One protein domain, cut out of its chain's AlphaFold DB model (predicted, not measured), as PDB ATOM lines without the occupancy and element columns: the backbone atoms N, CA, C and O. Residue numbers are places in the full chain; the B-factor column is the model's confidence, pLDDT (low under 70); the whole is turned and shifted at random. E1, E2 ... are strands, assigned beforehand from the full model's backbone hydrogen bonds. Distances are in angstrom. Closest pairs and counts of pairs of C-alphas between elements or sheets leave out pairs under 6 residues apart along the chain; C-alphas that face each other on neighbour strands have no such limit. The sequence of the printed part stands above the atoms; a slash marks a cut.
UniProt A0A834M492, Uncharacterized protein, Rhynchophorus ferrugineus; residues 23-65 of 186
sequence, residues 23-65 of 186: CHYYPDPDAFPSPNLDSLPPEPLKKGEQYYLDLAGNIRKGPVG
ATOM      1  N   CYS A  23     106.567 107.343  10.267       62.12
ATOM      2  CA  CYS A  23     106.892 106.591  11.476       62.12
ATOM      3  C   CYS A  23     108.305 106.001  11.331       62.12
ATOM      4  O   CYS A  23     108.501 105.048  10.581       62.12
ATOM      5  N   HIS A  24     109.292 106.588  12.014       55.00
ATOM      6  CA  HIS A  24     110.689 106.124  12.004       55.00
ATOM      7  C   HIS A  24     111.041 105.141  13.122       55.00
ATOM      8  O   HIS A  24     112.181 104.691  13.200       55.00
ATOM      9  N   TYR A  25     110.079 104.768  13.958       57.50
ATOM     10  CA  TYR A  25     110.248 103.632  14.842       57.50
ATOM     11  C   TYR A  25     109.550 102.465  14.167       57.50
ATOM     12  O   TYR A  25     108.326 102.417  14.113       57.50
ATOM     13  N   TYR A  26     110.332 101.548  13.608       55.25
ATOM     14  CA  TYR A  26     109.922 100.156  13.659       55.25
ATOM     15  C   TYR A  26     110.202  99.769  15.113       55.25
ATOM     16  O   TYR A  26     111.375  99.614  15.458       55.25
ATOM     17  N   PRO A  27     109.208  99.817  16.020       63.41
ATOM     18  CA  PRO A  27     109.445  99.396  17.386       63.41
ATOM     19  C   PRO A  27     109.948  97.958  17.332       63.41
ATOM     20  O   PRO A  27     109.427  97.145  16.566       63.41
ATOM     21  N   ASP A  28     111.013  97.698  18.080       64.00
ATOM     22  CA  ASP A  28     111.576  96.365  18.206       64.00
ATOM     23  C   ASP A  28     110.437  95.407  18.609       64.00
ATOM     24  O   ASP A  28     109.794  95.654  19.636       64.00
ATOM     25  N   PRO A  29     110.098  94.391  17.788       61.56
ATOM     26  CA  PRO A  29     109.002  93.473  18.087       61.56
ATOM     27  C   PRO A  29     109.202  92.757  19.428       61.56
ATOM     28  O   PRO A  29     108.212  92.393  20.062       61.56
ATOM     29  N   ASP A  30     110.450  92.638  19.886       67.06
ATOM     30  CA  ASP A  30     110.809  92.010  21.157       67.06
ATOM     31  C   ASP A  30     110.711  92.979  22.354       67.06
ATOM     32  O   ASP A  30     110.671  92.547  23.505       67.06
ATOM     33  N   ALA A  31     110.613  94.291  22.104       67.06
ATOM     34  CA  ALA A  31     110.376  95.310  23.130       67.06
ATOM     35  C   ALA A  31     108.883  95.523  23.437       67.06
ATOM     36  O   ALA A  31     108.542  96.327  24.313       67.06
ATOM     37  N   PHE A  32     107.978  94.835  22.731       63.03
ATOM     38  CA  PHE A  32     106.557  94.882  23.052       63.03
ATOM     39  C   PHE A  32     106.238  93.991  24.253       63.03
ATOM     40  O   PHE A  32     106.618  92.819  24.268       63.03
ATOM     41  N   PRO A  33     105.497  94.508  25.248       69.69
ATOM     42  CA  PRO A  33     105.046  93.687  26.358       69.69
ATOM     43  C   PRO A  33     104.161  92.550  25.841       69.69
ATOM     44  O   PRO A  33     103.370  92.726  24.906       69.69
ATOM     45  N   SER A  34     104.280  91.381  26.469       73.12
ATOM     46  CA  SER A  34     103.391  90.261  26.181       73.12
ATOM     47  C   SER A  34     101.931  90.680  26.407       73.12
ATOM     48  O   SER A  34     101.633  91.419  27.350       73.12
ATOM     49  N   PRO A  35     101.005  90.249  25.536       73.62
ATOM     50  CA  PRO A  35      99.614  90.663  25.626       73.62
ATOM     51  C   PRO A  35      98.997  90.192  26.944       73.62
ATOM     52  O   PRO A  35      99.038  89.005  27.273       73.62
ATOM     53  N   ASN A  36      98.395  91.121  27.685       74.94
ATOM     54  CA  ASN A  36      97.730  90.829  28.943       74.94
ATOM     55  C   ASN A  36      96.385  90.134  28.672       74.94
ATOM     56  O   ASN A  36      95.408  90.778  28.280       74.94
ATOM     57  N   LEU A  37      96.326  88.820  28.888       70.81
ATOM     58  CA  LEU A  37      95.128  88.008  28.652       70.81
ATOM     59  C   LEU A  37      93.963  88.364  29.592       70.81
ATOM     60  O   LEU A  37      92.811  88.165  29.212       70.81
ATOM     61  N   ASP A  38      94.236  88.964  30.753       76.38
ATOM     62  CA  ASP A  38      93.204  89.398  31.707       76.38
ATOM     63  C   ASP A  38      92.463  90.658  31.233       76.38
ATOM     64  O   ASP A  38      91.380  90.979  31.720       76.38
ATOM     65  N   SER A  39      93.025  91.374  30.251       74.00
ATOM     66  CA  SER A  39      92.389  92.535  29.617       74.00
ATOM     67  C   SER A  39      91.396  92.161  28.510       74.00
ATOM     68  O   SER A  39      90.787  93.043  27.899       74.00
ATOM     69  N   LEU A  40      91.221  90.864  28.232       72.12
ATOM     70  CA  LEU A  40      90.242  90.406  27.255       72.12
ATOM     71  C   LEU A  40      88.819  90.773  27.705       72.12
ATOM     72  O   LEU A  40      88.471  90.605  28.875       72.12
ATOM     73  N   PRO A  41      87.959  91.242  26.782       71.12
ATOM     74  CA  PRO A  41      86.553  91.444  27.088       71.12
ATOM     75  C   PRO A  41      85.935  90.148  27.640       71.12
ATOM     76  O   PRO A  41      86.154  89.083  27.060       71.12
ATOM     77  N   PRO A  42      85.124  90.221  28.711       70.38
ATOM     78  CA  PRO A  42      84.495  89.042  29.310       70.38
ATOM     79  C   PRO A  42      83.444  88.394  28.391       70.38
ATOM     80  O   PRO A  42      83.079  87.237  28.586       70.38
ATOM     81  N   GLU A  43      82.941  89.126  27.390       72.50
ATOM     82  CA  GLU A  43      82.035  88.596  26.371       72.50
ATOM     83  C   GLU A  43      82.843  88.058  25.172       72.50
ATOM     84  O   GLU A  43      83.710  88.770  24.655       72.50
ATOM     85  N   PRO A  44      82.566  86.831  24.683       67.62
ATOM     86  CA  PRO A  44      83.282  86.262  23.547       67.62
ATOM     87  C   PRO A  44      83.159  87.151  22.303       67.62
ATOM     88  O   PRO A  44      82.073  87.610  21.941       67.62
ATOM     89  N   LEU A  45      84.296  87.358  21.635       64.44
ATOM     90  CA  LEU A  45      84.474  88.255  20.491       64.44
ATOM     91  C   LEU A  45      83.376  88.066  19.427       64.44
ATOM     92  O   LEU A  45      83.293  87.029  18.758       64.44
ATOM     93  N   LYS A  46      82.541  89.093  19.229       68.50
ATOM     94  CA  LYS A  46      81.517  89.090  18.174       68.50
ATOM     95  C   LYS A  46      82.180  89.240  16.803       68.50
ATOM     96  O   LYS A  46      83.159  89.965  16.626       68.50
ATOM     97  N   LYS A  47      81.621  88.574  15.784       71.06
ATOM     98  CA  LYS A  47      82.132  88.664  14.404       71.06
ATOM     99  C   LYS A  47      82.093  90.116  13.913       71.06
ATOM    100  O   LYS A  47      81.015  90.698  13.809       71.06
ATOM    101  N   GLY A  48      83.256  90.648  13.539       69.69
ATOM    102  CA  GLY A  48      83.402  91.991  12.969       69.69
ATOM    103  C   GLY A  48      83.761  93.091  13.971       69.69
ATOM    104  O   GLY A  48      83.780  94.255  13.582       69.69
ATOM    105  N   GLU A  49      84.049  92.755  15.229       75.75
ATOM    106  CA  GLU A  49      84.634  93.704  16.178       75.75
ATOM    107  C   GLU A  49      86.161  93.753  16.035       75.75
ATOM    108  O   GLU A  49      86.814  92.722  15.881       75.75
ATOM    109  N   GLN A  50      86.725  94.962  16.071       77.56
ATOM    110  CA  GLN A  50      88.166  95.190  16.010       77.56
ATOM    111  C   GLN A  50      88.709  95.421  17.420       77.56
ATOM    112  O   GLN A  50      88.078  96.120  18.210       77.56
ATOM    113  N   TYR A  51      89.886  94.874  17.715       81.12
ATOM    114  CA  TYR A  51      90.628  95.091  18.956       81.12
ATOM    115  C   TYR A  51      92.074  95.448  18.617       81.12
ATOM    116  O   TYR A  51      92.580  95.036  17.571       81.12
ATOM    117  N   TYR A  52      92.723  96.242  19.462       80.44
ATOM    118  CA  TYR A  52      94.136  96.583  19.323       80.44
ATOM    119  C   TYR A  52      94.864  96.345  20.642       80.44
ATOM    120  O   TYR A  52      94.267  96.471  21.714       80.44
ATOM    121  N   LEU A  53      96.143  95.994  20.534       83.31
ATOM    122  CA  LEU A  53      97.062  95.937  21.661       83.31
ATOM    123  C   LEU A  53      97.638  97.339  21.862       83.31
ATOM    124  O   LEU A  53      98.188  97.918  20.922       83.31
ATOM    125  N   ASP A  54      97.447  97.918  23.043       80.31
ATOM    126  CA  ASP A  54      98.082  99.186  23.386       80.31
ATOM    127  C   ASP A  54      99.557  98.989  23.784       80.31
ATOM    128  O   ASP A  54     100.043  97.871  23.943       80.31
ATOM    129  N   LEU A  55     100.290 100.096  23.940       79.12
ATOM    130  CA  LEU A  55     101.707 100.060  24.326       79.12
ATOM    131  C   LEU A  55     101.937  99.534  25.751       79.12
ATOM    132  O   LEU A  55     103.068  99.227  26.108       79.12
ATOM    133  N   ALA A  56     100.883  99.437  26.561       76.94
ATOM    134  CA  ALA A  56     100.923  98.857  27.895       76.94
ATOM    135  C   ALA A  56     100.555  97.358  27.891       76.94
ATOM    136  O   ALA A  56     100.511  96.745  28.955       76.94
ATOM    137  N   GLY A  57     100.302  96.762  26.720       77.12
ATOM    138  CA  GLY A  57      99.949  95.352  26.576       77.12
ATOM    139  C   GLY A  57      98.474  95.034  26.840       77.12
ATOM    140  O   GLY A  57      98.120  93.858  26.913       77.12
ATOM    141  N   ASN A  58      97.594  96.032  26.964       81.25
ATOM    142  CA  ASN A  58      96.159  95.811  27.147       81.25
ATOM    143  C   ASN A  58      95.435  95.684  25.805       81.25
ATOM    144  O   ASN A  58      95.695  96.420  24.849       81.25
ATOM    145  N   ILE A  59      94.451  94.792  25.759       82.81
ATOM    146  CA  ILE A  59      93.592  94.560  24.605       82.81
ATOM    147  C   ILE A  59      92.370  95.470  24.726       82.81
ATOM    148  O   ILE A  59      91.523  95.303  25.601       82.81
ATOM    149  N   ARG A  60      92.260  96.459  23.837       80.12
ATOM    150  CA  ARG A  60      91.170  97.448  23.857       80.12
ATOM    151  C   ARG A  60      90.306  97.340  22.611       80.12
ATOM    152  O   ARG A  60      90.787  97.007  21.529       80.12
ATOM    153  N   LYS A  61      89.016  97.661  22.750       81.38
ATOM    154  CA  LYS A  61      88.078  97.706  21.621       81.38
ATOM    155  C   LYS A  61      88.475  98.835  20.669       81.38
ATOM    156  O   LYS A  61      88.519 100.004  21.049       81.38
ATOM    157  N   GLY A  62      88.781  98.462  19.436       75.56
ATOM    158  CA  GLY A  62      89.062  99.371  18.337       75.56
ATOM    159  C   GLY A  62      87.791 100.035  17.804       75.56
ATOM    160  O   GLY A  62      86.676  99.582  18.088       75.56
ATOM    161  N   PRO A  63      87.938 101.120  17.027       73.88
ATOM    162  CA  PRO A  63      86.804 101.777  16.398       73.88
ATOM    163  C   PRO A  63      86.045 100.770  15.530       73.88
ATOM    164  O   PRO A  63      86.595 100.170  14.611       73.88
ATOM    165  N   VAL A  64      84.761 100.577  15.826       69.44
ATOM    166  CA  VAL A  64      83.900  99.732  15.000       69.44
ATOM    167  C   VAL A  64      83.428 100.585  13.831       69.44
ATOM    168  O   VAL A  64      82.774 101.608  14.028       69.44
ATOM    169  N   GLY A  65      83.759 100.175  12.607       61.59
ATOM    170  CA  GLY A  65      83.270 100.818  11.389       61.59
ATOM    171  C   GLY A  65      81.765 100.608  11.218       61.59
ATOM    172  O   GLY A  65      81.341  99.747  10.448       61.59
TER     173      GLY A  65
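What this domain is: This is residues 23 to 65 of the 186 residues of an uncharacterized protein of Rhynchophorus ferrugineus (UniProt A0A834M492). This model has little regular structure: one short two-stranded hairpin, E1 then E2, with residues 23 to 50 swung in a wide open arc round it. Residues 23 to 30 and 42 to 47 of that arc stand free. The printed part has 43 residues, no named helix and an antiparallel sheet of order E1 - E2; its class is all strand, with 6 residues in named elements. It is loose, radius of gyration of the C-alphas 12.4 A, and flat, spanning 33 by 25 by 12 A.

How they stand to each other: Look first at E1, residues 51 to 53, and E2, residues 59 to 61, a hairpin joined by a tight link of 5 residues. They are antiparallel at 146 degrees between directions. C-alphas 51 and 61 face each other at 4.5 A; N 52 and O 60 are within hydrogen-bond range at 2.9 A.

Where its parts are: Find C-alpha 51 at (90.628, 95.091, 18.956), where E1 begins; it runs 7.0 A. E2, also 7.0 A, ends at C-alpha 61, (88.078, 97.706, 21.621).

The domain as a whole: The C-alphas farthest apart, those of His 24 and Glu 43, are 36.5 A apart. The printed part has no cut. Mean pLDDT of the printed part is 71.5; residues 23 to 33, 44 to 46, 48 and 64 to 65 are under 70.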